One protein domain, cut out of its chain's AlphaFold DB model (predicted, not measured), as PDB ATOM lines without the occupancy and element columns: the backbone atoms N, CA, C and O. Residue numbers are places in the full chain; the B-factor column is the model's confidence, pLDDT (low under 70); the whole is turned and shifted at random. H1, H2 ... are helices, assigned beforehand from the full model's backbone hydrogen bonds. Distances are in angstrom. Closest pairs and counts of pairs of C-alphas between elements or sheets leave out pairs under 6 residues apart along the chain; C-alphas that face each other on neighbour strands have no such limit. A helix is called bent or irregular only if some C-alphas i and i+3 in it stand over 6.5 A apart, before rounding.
ATOM      1  N   CYS A  61      36.182 -22.248  -8.730       91.44
ATOM      2  CA  CYS A  61      36.317 -20.973  -9.426       91.44
ATOM      3  C   CYS A  61      35.114 -20.059  -9.158       91.44
ATOM      4  O   CYS A  61      33.969 -20.509  -9.064       91.44
ATOM      5  N   LEU A  62      35.359 -18.750  -9.075       90.62
ATOM      6  CA  LEU A  62      34.299 -17.751  -8.937       90.62
ATOM      7  C   LEU A  62      33.483 -17.653 -10.246       90.62
ATOM      8  O   LEU A  62      34.076 -17.463 -11.309       90.62
ATOM      9  N   PRO A  63      32.137 -17.730 -10.214       91.88
ATOM     10  CA  PRO A  63      31.279 -17.655 -11.398       91.88
ATOM     11  C   PRO A  63      31.055 -16.201 -11.836       91.88
ATOM     12  O   PRO A  63      29.921 -15.721 -11.853       91.88
ATOM     13  N   ILE A  64      32.149 -15.494 -12.136       91.69
ATOM     14  CA  ILE A  64      32.157 -14.042 -12.383       91.69
ATOM     15  C   ILE A  64      32.658 -13.635 -13.776       91.69
ATOM     16  O   ILE A  64      32.672 -12.447 -14.091       91.69
ATOM     17  N   ALA A  65      33.083 -14.597 -14.598       89.31
ATOM     18  CA  ALA A  65      33.671 -14.323 -15.911       89.31
ATOM     19  C   ALA A  65      32.668 -13.637 -16.857       89.31
ATOM     20  O   ALA A  65      32.967 -12.619 -17.477       89.31
ATOM     21  N   ASP A  66      31.447 -14.161 -16.917       89.81
ATOM     22  CA  ASP A  66      30.383 -13.740 -17.832       89.81
ATOM     23  C   ASP A  66      29.236 -13.004 -17.119       89.81
ATOM     24  O   ASP A  66      28.481 -12.244 -17.732       89.81
ATOM     25  N   LYS A  67      29.117 -13.158 -15.800       91.88
ATOM     26  CA  LYS A  67      27.978 -12.671 -15.010       91.88
ATOM     27  C   LYS A  67      28.394 -12.146 -13.642       91.88
ATOM     28  O   LYS A  67      29.538 -12.270 -13.229       91.88
ATOM     29  N   LYS A  68      27.452 -11.525 -12.935       92.94
ATOM     30  CA  LYS A  68      27.644 -11.172 -11.526       92.94
ATOM     31  C   LYS A  68      27.440 -12.407 -10.654       92.94
ATOM     32  O   LYS A  68      26.601 -13.254 -10.962       92.94
ATOM     33  N   GLU A  69      28.196 -12.480  -9.564       92.75
ATOM     34  CA  GLU A  69      28.039 -13.506  -8.533       92.75
ATOM     35  C   GLU A  69      26.584 -13.532  -8.029       92.75
ATOM     36  O   GLU A  69      25.972 -12.481  -7.837       92.75
ATOM     37  N   SER A  70      26.012 -14.725  -7.843       93.56
ATOM     38  CA  SER A  70      24.665 -14.871  -7.283       93.56
ATOM     39  C   SER A  70      24.694 -14.750  -5.762       93.56
ATOM     40  O   SER A  70      25.691 -15.094  -5.131       93.56
ATOM     41  N   TYR A  71      23.572 -14.364  -5.148       95.00
ATOM     42  CA  TYR A  71      23.504 -14.232  -3.688       95.00
ATOM     43  C   TYR A  71      23.916 -15.510  -2.940       95.00
ATOM     44  O   TYR A  71      24.673 -15.456  -1.973       95.00
ATOM     45  N   GLY A  72      23.451 -16.676  -3.405       92.75
ATOM     46  CA  GLY A  72      23.801 -17.958  -2.788       92.75
ATOM     47  C   GLY A  72      25.304 -18.235  -2.830       92.75
ATOM     48  O   GLY A  72      25.863 -18.743  -1.859       92.75
ATOM     49  N   PHE A  73      25.970 -17.842  -3.920       92.12
ATOM     50  CA  PHE A  73      27.419 -17.953  -4.033       92.12
ATOM     51  C   PHE A  73      28.135 -16.921  -3.152       92.12
ATOM     52  O   PHE A  73      29.097 -17.277  -2.485       92.12
ATOM     53  N   THR A  74      27.637 -15.684  -3.061       93.38
ATOM     54  CA  THR A  74      28.159 -14.663  -2.133       93.38
ATOM     55  C   THR A  74      28.140 -15.137  -0.690       93.38
ATOM     56  O   THR A  74      29.125 -14.990   0.035       93.38
ATOM     57  N   PHE A  75      27.024 -15.728  -0.272       94.31
ATOM     58  CA  PHE A  75      26.875 -16.262   1.072       94.31
ATOM     59  C   PHE A  75      27.817 -17.445   1.319       94.31
ATOM     60  O   PHE A  75      28.530 -17.457   2.321       94.31
ATOM     61  N   LEU A  76      27.891 -18.396   0.381       91.62
ATOM     62  CA  LEU A  76      28.856 -19.496   0.434       91.62
ATOM     63  C   LEU A  76      30.302 -18.978   0.524       91.62
ATOM     64  O   LEU A  76      31.066 -19.449   1.360       91.62
ATOM     65  N   TYR A  77      30.679 -18.012  -0.313       90.19
ATOM     66  CA  TYR A  77      32.026 -17.446  -0.340       90.19
ATOM     67  C   TYR A  77      32.404 -16.835   1.013       90.19
ATOM     68  O   TYR A  77      33.510 -17.051   1.501       90.19
ATOM     69  N   LEU A  78      31.472 -16.133   1.666       92.06
ATOM     70  CA  LEU A  78      31.695 -15.625   3.021       92.06
ATOM     71  C   LEU A  78      31.810 -16.742   4.059       92.06
ATOM     72  O   LEU A  78      32.634 -16.633   4.963       92.06
ATOM     73  N   MET A  79      31.064 -17.838   3.911       91.50
ATOM     74  CA  MET A  79      31.223 -18.999   4.792       91.50
ATOM     75  C   MET A  79      32.600 -19.641   4.684       91.50
ATOM     76  O   MET A  79      33.098 -20.128   5.690       91.50
ATOM     77  N   VAL A  80      33.257 -19.607   3.518       87.00
ATOM     78  CA  VAL A  80      34.610 -20.173   3.343       87.00
ATOM     79  C   VAL A  80      35.640 -19.525   4.279       87.00
ATOM     80  O   VAL A  80      36.604 -20.188   4.657       87.00
ATOM     81  N   ILE A  81      35.419 -18.289   4.745       83.38
ATOM     82  CA  ILE A  81      36.266 -17.651   5.773       83.38
ATOM     83  C   ILE A  81      36.268 -18.462   7.081       83.38
ATOM     84  O   ILE A  81      37.259 -18.478   7.806       83.38
ATOM     85  N   TYR A  82      35.181 -19.178   7.366       87.62
ATOM     86  CA  TYR A  82      35.029 -20.042   8.534       87.62
ATOM     87  C   TYR A  82      35.398 -21.505   8.258       87.62
ATOM     88  O   TYR A  82      35.068 -22.381   9.059       87.62
ATOM     89  N   ASN A  83      36.049 -21.807   7.132       83.94
ATOM     90  CA  ASN A  83      36.429 -23.177   6.811       83.94
ATOM     91  C   ASN A  83      37.376 -23.744   7.887       83.94
ATOM     92  O   ASN A  83      38.360 -23.107   8.261       83.94
ATOM     93  N   GLY A  84      37.060 -24.934   8.403       82.00
ATOM     94  CA  GLY A  84      37.761 -25.556   9.533       82.00
ATOM     95  C   GLY A  84      37.265 -25.141  10.925       82.00
ATOM     96  O   GLY A  84      37.733 -25.700  11.918       82.00
ATOM     97  N   ALA A  85      36.306 -24.214  11.035       86.56
ATOM     98  CA  ALA A  85      35.672 -23.909  12.314       86.56
ATOM     99  C   ALA A  85      34.868 -25.121  12.839       86.56
ATOM    100  O   ALA A  85      34.244 -25.840  12.052       86.56
ATOM    101  N   PRO A  86      34.823 -25.351  14.166       88.38
ATOM    102  CA  PRO A  86      33.973 -26.382  14.748       88.38
ATOM    103  C   PRO A  86      32.507 -26.220  14.325       88.38
ATOM    104  O   PRO A  86      31.938 -25.138  14.456       88.38
ATOM    105  N   ILE A  87      31.871 -27.315  13.893       87.75
ATOM    106  CA  ILE A  87      30.481 -27.320  13.391       87.75
ATOM    107  C   ILE A  87      29.503 -26.703  14.406       87.75
ATOM    108  O   ILE A  87      28.562 -26.012  14.025       87.75
ATOM    109  N   VAL A  88      29.760 -26.887  15.704       90.88
ATOM    110  CA  VAL A  88      28.960 -26.316  16.801       90.88
ATOM    111  C   VAL A  88      28.927 -24.780  16.807       90.88
ATOM    112  O   VAL A  88      27.994 -24.195  17.350       90.88
ATOM    113  N   LEU A  89      29.906 -24.112  16.188       92.38
ATOM    114  CA  LEU A  89      29.947 -22.651  16.079       92.38
ATOM    115  C   LEU A  89      29.156 -22.119  14.878       92.38
ATOM    116  O   LEU A  89      28.821 -20.936  14.850       92.38
ATOM    117  N   LEU A  90      28.820 -22.963  13.895       90.25
ATOM    118  CA  LEU A  90      28.134 -22.531  12.674       90.25
ATOM    119  C   LEU A  90      26.785 -21.843  12.924       90.25
ATOM    120  O   LEU A  90      26.535 -20.847  12.251       90.25
ATOM    121  N   PRO A  91      25.941 -22.260  13.891       93.19
ATOM    122  CA  PRO A  91      24.708 -21.535  14.204       93.19
ATOM    123  C   PRO A  91      24.930 -20.078  14.631       93.19
ATOM    124  O   PRO A  91      24.031 -19.262  14.468       93.19
ATOM    125  N   PHE A  92      26.115 -19.736  15.147       93.06
ATOM    126  CA  PHE A  92      26.477 -18.370  15.536       93.06
ATOM    127  C   PHE A  92      27.190 -17.614  14.409       93.06
ATOM    128  O   PHE A  92      26.949 -16.426  14.203       93.06
ATOM    129  N   LEU A  93      28.044 -18.305  13.649       93.00
ATOM    130  CA  LEU A  93      28.791 -17.720  12.534       93.00
ATOM    131  C   LEU A  93      27.906 -17.469  11.306       93.00
ATOM    132  O   LEU A  93      28.091 -16.477  10.604       93.00
ATOM    133  N   ALA A  94      26.917 -18.329  11.056       92.56
ATOM    134  CA  ALA A  94      26.067 -18.237   9.877       92.56
ATOM    135  C   ALA A  94      25.181 -16.976   9.841       92.56
ATOM    136  O   ALA A  94      25.164 -16.311   8.802       92.56
ATOM    137  N   PRO A  95      24.502 -16.580  10.938       95.19
ATOM    138  CA  PRO A  95      23.802 -15.298  11.000       95.19
ATOM    139  C   PRO A  95      24.733 -14.104  10.780       95.19
ATOM    140  O   PRO A  95      24.355 -13.143  10.117       95.19
ATOM    141  N   LEU A  96      25.968 -14.171  11.286       93.12
ATOM    142  CA  LEU A  96      26.947 -13.104  11.101       93.12
ATOM    143  C   LEU A  96      27.393 -12.991   9.633       93.12
ATOM    144  O   LEU A  96      27.387 -11.896   9.072       93.12
ATOM    145  N   ALA A  97      27.697 -14.116   8.977       93.88
ATOM    146  CA  ALA A  97      27.969 -14.147   7.539       93.88
ATOM    147  C   ALA A  97      26.778 -13.645   6.713       93.88
ATOM    148  O   ALA A  97      26.991 -12.945   5.728       93.88
ATOM    149  N   PHE A  98      25.542 -13.947   7.123       95.69
ATOM    150  CA  PHE A  98      24.343 -13.423   6.467       95.69
ATOM    151  C   PHE A  98      24.261 -11.894   6.578       95.69
ATOM    152  O   PHE A  98      24.010 -11.208   5.591       95.69
ATOM    153  N   LEU A  99      24.525 -11.334   7.761       96.00
ATOM    154  CA  LEU A  99      24.540  -9.881   7.946       96.00
ATOM    155  C   LEU A  99      25.596  -9.206   7.059       96.00
ATOM    156  O   LEU A  99      25.306  -8.182   6.442       96.00
ATOM    157  N   PHE A 100      26.789  -9.796   6.937       94.56
ATOM    158  CA  PHE A 100      27.847  -9.270   6.070       94.56
ATOM    159  C   PHE A 100      27.634  -9.558   4.575       94.56
ATOM    160  O   PHE A 100      28.153  -8.817   3.734       94.56
ATOM    161  N   SER A 101      26.843 -10.574   4.210       96.19
ATOM    162  CA  SER A 101      26.550 -10.877   2.805       96.19
ATOM    163  C   SER A 101      25.653  -9.837   2.158       96.19
ATOM    164  O   SER A 101      25.789  -9.602   0.960       96.19
ATOM    165  N   LEU A 102      24.784  -9.173   2.925       96.94
ATOM    166  CA  LEU A 102      23.890  -8.135   2.407       96.94
ATOM    167  C   LEU A 102      24.648  -6.946   1.783       96.94
ATOM    168  O   LEU A 102      24.482  -6.722   0.581       96.94
ATOM    169  N   PRO A 103      25.510  -6.202   2.511       96.94
ATOM    170  CA  PRO A 103      26.233  -5.075   1.923       96.94
ATOM    171  C   PRO A 103      27.202  -5.516   0.820       96.94
ATOM    172  O   PRO A 103      27.302  -4.842  -0.204       96.94
ATOM    173  N   ARG A 104      27.864  -6.677   0.967       94.56
ATOM    174  CA  ARG A 104      28.717  -7.245  -0.090       94.56
ATOM    175  C   ARG A 104      27.924  -7.491  -1.372       94.56
ATOM    176  O   ARG A 104      28.388  -7.145  -2.455       94.56
ATOM    177  N   TYR A 105      26.737  -8.081  -1.263       96.75
ATOM    178  CA  TYR A 105      25.919  -8.384  -2.429       96.75
ATOM    179  C   TYR A 105      25.388  -7.118  -3.099       96.75
ATOM    180  O   TYR A 105      25.423  -7.015  -4.322       96.75
ATOM    181  N   VAL A 106      24.990  -6.107  -2.318       97.56
ATOM    182  CA  VAL A 106      24.647  -4.782  -2.860       97.56
ATOM    183  C   VAL A 106      25.832  -4.184  -3.629       97.56
ATOM    184  O   VAL A 106      25.644  -3.680  -4.739       97.56
ATOM    185  N   ALA A 107      27.057  -4.294  -3.104       96.38
ATOM    186  CA  ALA A 107      28.254  -3.856  -3.820       96.38
ATOM    187  C   ALA A 107      28.416  -4.611  -5.152       96.38
ATOM    188  O   ALA A 107      28.524  -3.980  -6.195       96.38
ATOM    189  N   ILE A 108      28.294  -5.941  -5.167       94.75
ATOM    190  CA  ILE A 108      28.339  -6.741  -6.408       94.75
ATOM    191  C   ILE A 108      27.276  -6.274  -7.420       94.75
ATOM    192  O   ILE A 108      27.570  -6.088  -8.608       94.75
ATOM    193  N   LEU A 109      26.041  -6.038  -6.971       95.31
ATOM    194  CA  LEU A 109      24.937  -5.595  -7.827       95.31
ATOM    195  C   LEU A 109      25.142  -4.189  -8.402       95.31
ATOM    196  O   LEU A 109      24.712  -3.937  -9.529       95.31
ATOM    197  N   THR A 110      25.842  -3.311  -7.692       96.56
ATOM    198  CA  THR A 110      26.079  -1.916  -8.104       96.56
ATOM    199  C   THR A 110      27.406  -1.709  -8.840       96.56
ATOM    200  O   THR A 110      27.501  -0.824  -9.689       96.56
ATOM    201  N   SER A 111      28.413  -2.551  -8.600       94.50
ATOM    202  CA  SER A 111      29.716  -2.481  -9.268       94.50
ATOM    203  C   SER A 111      29.642  -2.866 -10.747       94.50
ATOM    204  O   SER A 111      28.840  -3.707 -11.167       94.50
ATOM    205  N   ARG A 112      30.516  -2.269 -11.563       93.06
ATOM    206  CA  ARG A 112      30.711  -2.690 -12.959       93.06
ATOM    207  C   ARG A 112      31.449  -4.028 -12.992       93.06
ATOM    208  O   ARG A 112      32.324  -4.269 -12.164       93.06
ATOM    209  N   ARG A 113      31.105  -4.891 -13.951       91.00
ATOM    210  CA  ARG A 113      31.852  -6.133 -14.187       91.00
ATOM    211  C   ARG A 113      33.175  -5.782 -14.883       91.00
ATOM    212  O   ARG A 113      33.121  -5.027 -15.856       91.00
ATOM    213  N   PRO A 114      34.326  -6.309 -14.432       85.44
ATOM    214  CA  PRO A 114      35.563  -6.183 -15.191       85.44
ATOM    215  C   PRO A 114      35.414  -6.966 -16.499       85.44
ATOM    216  O   PRO A 114      35.024  -8.131 -16.493       85.44
ATOM    217  N   VAL A 115      35.660  -6.306 -17.627       89.81
ATOM    218  CA  VAL A 115      35.638  -6.928 -18.954       89.81
ATOM    219  C   VAL A 115      36.962  -6.600 -19.615       89.81
ATOM    220  O   VAL A 115      37.320  -5.429 -19.726       89.81
ATOM    221  N   TRP A 116      37.685  -7.634 -20.038       89.00
ATOM    222  CA  TRP A 116      38.923  -7.455 -20.785       89.00
ATOM    223  C   TRP A 116      38.634  -6.831 -22.155       89.00
ATOM    224  O   TRP A 116      37.646  -7.223 -22.786       89.00
ATOM    225  N   PRO A 117      39.467  -5.897 -22.645       93.62
ATOM    226  CA  PRO A 117      39.372  -5.404 -24.015       93.62
ATOM    227  C   PRO A 117      39.436  -6.548 -25.034       93.62
ATOM    228  O   PRO A 117      40.105  -7.554 -24.797       93.62
ATOM    229  N   ALA A 118      38.768  -6.386 -26.180       93.19
ATOM    230  CA  ALA A 118      38.697  -7.421 -27.216       93.19
ATOM    231  C   ALA A 118      40.085  -7.854 -27.722       93.19
ATOM    232  O   ALA A 118      40.311  -9.036 -27.959       93.19
ATOM    233  N   GLU A 119      41.024  -6.910 -27.812       95.06
ATOM    234  CA  GLU A 119      42.420  -7.174 -28.166       95.06
ATOM    235  C   GLU A 119      43.081  -8.166 -27.195       95.06
ATOM    236  O   GLU A 119      43.632  -9.173 -27.631       95.06
ATOM    237  N   ILE A 120      42.938  -7.950 -25.882       92.38
ATOM    238  CA  ILE A 120      43.476  -8.856 -24.856       92.38
ATOM    239  C   ILE A 120      42.786 -10.220 -24.922       92.38
ATOM    240  O   ILE A 120      43.451 -11.249 -24.878       92.38
ATOM    241  N   GLN A 121      41.461 -10.250 -25.095       91.12
ATOM    242  CA  GLN A 121      40.735 -11.518 -25.222       91.12
ATOM    243  C   GLN A 121      41.205 -12.336 -26.431       91.12
ATOM    244  O   GLN A 121      41.327 -13.552 -26.322       91.12
ATOM    245  N   SER A 122      41.510 -11.682 -27.557       91.38
ATOM    246  CA  SER A 122      42.018 -12.366 -28.753       91.38
ATOM    247  C   SER A 122      43.414 -12.965 -28.567       91.38
ATOM    248  O   SER A 122      43.720 -13.983 -29.179       91.38
ATOM    249  N   GLN A 123      44.238 -12.376 -27.693       93.31
ATOM    250  CA  GLN A 123      45.565 -12.897 -27.348       93.31
ATOM    251  C   GLN A 123      45.501 -14.058 -26.344       93.31
ATOM    252  O   GLN A 123      46.427 -14.862 -26.276       93.31
ATOM    253  N   CYS A 124      44.417 -14.168 -25.573       87.75
ATOM    254  CA  CYS A 124      44.219 -15.196 -24.549       87.75
ATOM    255  C   CYS A 124      43.215 -16.274 -24.991       87.75
ATOM    256  O   CYS A 124      42.330 -16.649 -24.217       87.75
ATOM    257  N   HIS A 125      43.313 -16.753 -26.235       86.69
ATOM    258  CA  HIS A 125      42.483 -17.865 -26.699       86.69
ATOM    259  C   HIS A 125      42.809 -19.139 -25.905       86.69
ATOM    260  O   HIS A 125      43.973 -19.503 -25.770       86.69
ATOM    261  N   VAL A 126      41.776 -19.789 -25.365       87.06
ATOM    262  CA  VAL A 126      41.895 -21.069 -24.656       87.06
ATOM    263  C   VAL A 126      41.412 -22.159 -25.596       87.06
ATOM    264  O   VAL A 126      40.251 -22.130 -26.012       87.06
ATOM    265  N   ASP A 127      42.290 -23.109 -25.904       89.94
ATOM    266  CA  ASP A 127      41.961 -24.242 -26.764       89.94
ATOM    267  C   ASP A 127      40.852 -25.099 -26.134       89.94
ATOM    268  O   ASP A 127      40.815 -25.317 -24.918       89.94
ATOM    269  N   GLU A 128      39.928 -25.607 -26.958       87.56
ATOM    270  CA  GLU A 128      38.804 -26.421 -26.470       87.56
ATOM    271  C   GLU A 128      39.276 -27.689 -25.743       87.56
ATOM    272  O   GLU A 128      38.677 -28.078 -24.738       87.56
ATOM    273  N   ASP A 129      40.388 -28.263 -26.208       91.31
ATOM    274  CA  ASP A 129      41.013 -29.472 -25.671       91.31
ATOM    275  C   ASP A 129      42.100 -29.183 -24.615       91.31
ATOM    276  O   ASP A 129      42.862 -30.086 -24.261       91.31
ATOM    277  N   ASP A 130      42.198 -27.950 -24.095       90.69
ATOM    278  CA  ASP A 130      43.202 -27.599 -23.084       90.69
ATOM    279  C   ASP A 130      43.030 -28.474 -21.819       90.69
ATOM    280  O   ASP A 130      42.060 -28.309 -21.057       90.69
ATOM    281  N   PRO A 131      43.990 -29.378 -21.518       90.25
ATOM    282  CA  PRO A 131      43.906 -30.261 -20.359       90.25
ATOM    283  C   PRO A 131      43.983 -29.485 -19.042       90.25
ATOM    284  O   PRO A 131      43.646 -30.031 -17.988       90.25
ATOM    285  N   TYR A 132      44.380 -28.210 -19.078       90.31
ATOM    286  CA  TYR A 132      44.484 -27.275 -17.966       90.31
ATOM    287  C   TYR A 132      43.344 -26.246 -17.901       90.31
ATOM    288  O   TYR A 132      43.310 -25.439 -16.967       90.31
ATOM    289  N   ARG A 133      42.310 -26.372 -18.742       89.38
ATOM    290  CA  ARG A 133      41.100 -25.552 -18.622       89.38
ATOM    291  C   ARG A 133      40.442 -25.702 -17.248       89.38
ATOM    292  O   ARG A 133      40.088 -26.812 -16.835       89.38
ATOM    293  N   LEU A 134      40.282 -24.591 -16.532       89.56
ATOM    294  CA  LEU A 134      39.604 -24.533 -15.240       89.56
ATOM    295  C   LEU A 134      38.754 -23.266 -15.162       89.56
ATOM    296  O   LEU A 134      39.274 -22.155 -15.111       89.56
ATOM    297  N   ASP A 135      37.437 -23.439 -15.145       90.94
ATOM    298  CA  ASP A 135      36.482 -22.342 -15.056       90.94
ATOM    299  C   ASP A 135      35.309 -22.713 -14.132       90.94
ATOM    300  O   ASP A 135      35.223 -23.820 -13.595       90.94
ATOM    301  N   ALA A 136      34.383 -21.779 -13.917       91.69
ATOM    302  CA  ALA A 136      33.259 -21.992 -13.010       91.69
ATOM    303  C   ALA A 136      32.271 -23.088 -13.459       91.69
ATOM    304  O   ALA A 136      31.475 -23.539 -12.634       91.69
ATOM    305  N   SER A 137      32.303 -23.529 -14.723       90.25
ATOM    306  CA  SER A 137      31.501 -24.669 -15.196       90.25
ATOM    307  C   SER A 137      32.051 -26.013 -14.705       90.25
ATOM    308  O   SER A 137      31.291 -26.968 -14.561       90.25
ATOM    309  N   MET A 138      33.341 -26.052 -14.355       90.31
ATOM    310  CA  MET A 138      34.033 -27.220 -13.797       90.31
ATOM    311  C   MET A 138      33.846 -27.358 -12.278       90.31
ATOM    312  O   MET A 138      34.352 -28.299 -11.667       90.31
ATOM    313  N   ASN A 139      33.128 -26.426 -11.644       91.25
ATOM    314  CA  ASN A 139      32.888 -26.451 -10.208       91.25
ATOM    315  C   ASN A 139      32.104 -27.703  -9.765       91.25
ATOM    316  O   ASN A 139      31.180 -28.136 -10.461       91.25
ATOM    317  N   PRO A 140      32.373 -28.241  -8.558       88.44
ATOM    318  CA  PRO A 140      31.568 -29.317  -7.993       88.44
ATOM    319  C   PRO A 140      30.083 -28.942  -7.912       88.44
ATOM    320  O   PRO A 140      29.733 -27.852  -7.457       88.44
ATOM    321  N   LYS A 141      29.192 -29.881  -8.262       86.69
ATOM    322  CA  LYS A 141      27.729 -29.672  -8.189       86.69
ATOM    323  C   LYS A 141      27.265 -29.254  -6.791       86.69
ATOM    324  O   LYS A 141      26.354 -28.445  -6.658       86.69
ATOM    325  N   ASN A 142      27.890 -29.816  -5.756       87.69
ATOM    326  CA  ASN A 142      27.640 -29.456  -4.367       87.69
ATOM    327  C   ASN A 142      28.836 -28.693  -3.786       87.69
ATOM    328  O   ASN A 142      29.717 -29.280  -3.158       87.69
ATOM    329  N   LEU A 143      28.834 -27.373  -3.957       84.50
ATOM    330  CA  LEU A 143      29.872 -26.500  -3.409       84.50
ATOM    331  C   LEU A 143      29.912 -26.489  -1.872       84.50
ATOM    332  O   LEU A 143      30.982 -26.330  -1.292       84.50
ATOM    333  N   TRP A 144      28.784 -26.726  -1.194       85.06
ATOM    334  CA  TRP A 144      28.760 -26.852   0.271       85.06
ATOM    335  C   TRP A 144      29.512 -28.093   0.760       85.06
ATOM    336  O   TRP A 144      30.019 -28.102   1.879       85.06
ATOM    337  N   GLY A 145      29.657 -29.114  -0.091       80.88
ATOM    338  CA  GLY A 145      30.499 -30.274   0.192       80.88
ATOM    339  C   GLY A 145      31.958 -29.896   0.454       80.88
ATOM    340  O   GLY A 145      32.593 -30.514   1.298       80.88
ATOM    341  N   ILE A 146      32.464 -28.829  -0.176       76.00
ATOM    342  CA  ILE A 146      33.832 -28.324   0.037       76.00
ATOM    343  C   ILE A 146      34.022 -27.848   1.483       76.00
ATOM    344  O   ILE A 146      35.089 -28.032   2.061       76.00
ATOM    345  N   PHE A 147      32.983 -27.258   2.076       72.38
ATOM    346  CA  PHE A 147      33.023 -26.726   3.435       72.38
ATOM    347  C   PHE A 147      32.993 -27.829   4.504       72.38
ATOM    348  O   PHE A 147      33.634 -27.710   5.544       72.38
ATOM    349  N   PHE A 148      32.258 -28.914   4.246       74.75
ATOM    350  CA  PHE A 148      32.113 -30.029   5.189       74.75
ATOM    351  C   PHE A 148      33.068 -31.196   4.926       74.75
ATOM    352  O   PHE A 148      33.148 -32.117   5.743       74.75
ATOM    353  N   SER A 149      33.792 -31.181   3.806       67.19
ATOM    354  CA  SER A 149      34.805 -32.188   3.520       67.19
ATOM    355  C   SER A 149      35.919 -32.071   4.554       67.19
ATOM    356  O   SER A 149      36.627 -31.066   4.612       67.19
ATOM    357  N   LYS A 150      36.092 -33.113   5.376       51.78
ATOM    358  CA  LYS A 150      37.272 -33.232   6.236       51.78
ATOM    359  C   LYS A 150      38.503 -33.160   5.336       51.78
ATOM    360  O   LYS A 150      38.679 -34.017   4.475       51.78
ATOM    361  N   LYS A 151      39.353 -32.154   5.536       53.75
ATOM    362  CA  LYS A 151      40.750 -32.281   5.126       53.75
ATOM    363  C   LYS A 151      41.339 -33.361   6.034       53.75
ATOM    364  O   LYS A 151      41.380 -33.163   7.248       53.75
ATOM    365  N   GLY A 152      41.596 -34.533   5.454       38.50
ATOM    366  CA  GLY A 152      42.384 -35.586   6.094       38.50
ATOM    367  C   GLY A 152      43.803 -35.114   6.361       38.50
ATOM    368  O   GLY A 152      44.247 -34.180   5.652       38.50
TER     369      GLY A 152
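What this domain is: This is residues 61 to 152 of the 152 residues of an uncharacterized protein of Proteus hauseri ZMd44 (UniProt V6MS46). One long kinked helix, H2, arches over the short helix H1, which packs on its residues 94 to 105 at a steep angle; from the end of H2 the chain swings out in a wide loop with the small helix H3, then folds back to the short helix H4, near H1. Residues 117 to 133, H3 among them, stick out at one end of this flat, loose shape, which spans 49 by 37 by 16 A. The printed part has 92 residues with four named helices, in the order H1, H2, H3, H4, and no named strand. The class is all helix, though under half of the residues, 45 of 92, are in named elements. The radius of gyration of the C-alphas is 16.5 A.

Where its parts are: The longest helix is H2, residues 87 to 110, 33.6 A from its first C-alpha at (30.481, -27.320, 13.391) to its last at (26.079, -1.916, -8.104). It has a kink of 44 degrees near residue 94. It is only just irregular: C-alphas 88 and 91 are 6.9 A apart, and its line is a rough one. H1, residues 71 to 80, measures 14.4 A and begins with C-alpha 71 at (23.504, -14.232, -3.688). H3 holds residues 118 to 123 and measures 8.8 A. H4, residues 144 to 148, measures 6.7 A and ends with C-alpha 148 at (32.113, -30.029, 5.189).

How they stand to each other: H2 touches H1 with residues 94 to 105 alone, and the closest C-alphas, those of Phe 75 and Ser 101, are 5.7 A apart. Their lines stand at a steep tilt of 48 degrees, and they run opposite ways. H1 and H4 are close but not clearly touching, with 2 pairs of C-alphas within 8 A; the closest C-alphas are those of Val 80 and Phe 147, 6.7 A apart. H2 and H4 are apart. H3 touches no helix and is apart from H1, H2 and H4. In H1, H3 and H4 every O i to N i+4 pair is within hydrogen-bond range; in H2, 14 of 20 are.

The domain as a whole: The C-alphas farthest apart are those of Val 88 and Glu 119, at 50.7 A. Residues 117 to 133, of which 118 to 123 belong to H3, stand free; without them the body of 75 residues spans 41 by 29 by 16 A. The links from H1 to H2 and from H2 to H3 are short. The link from H3 to H4, residues 124 to 143, is long. The printed part has no cut and ends at residue 152, the chain's last residue. The mean pLDDT of the printed part is 89.0, and residues 149 to 152 are under 70.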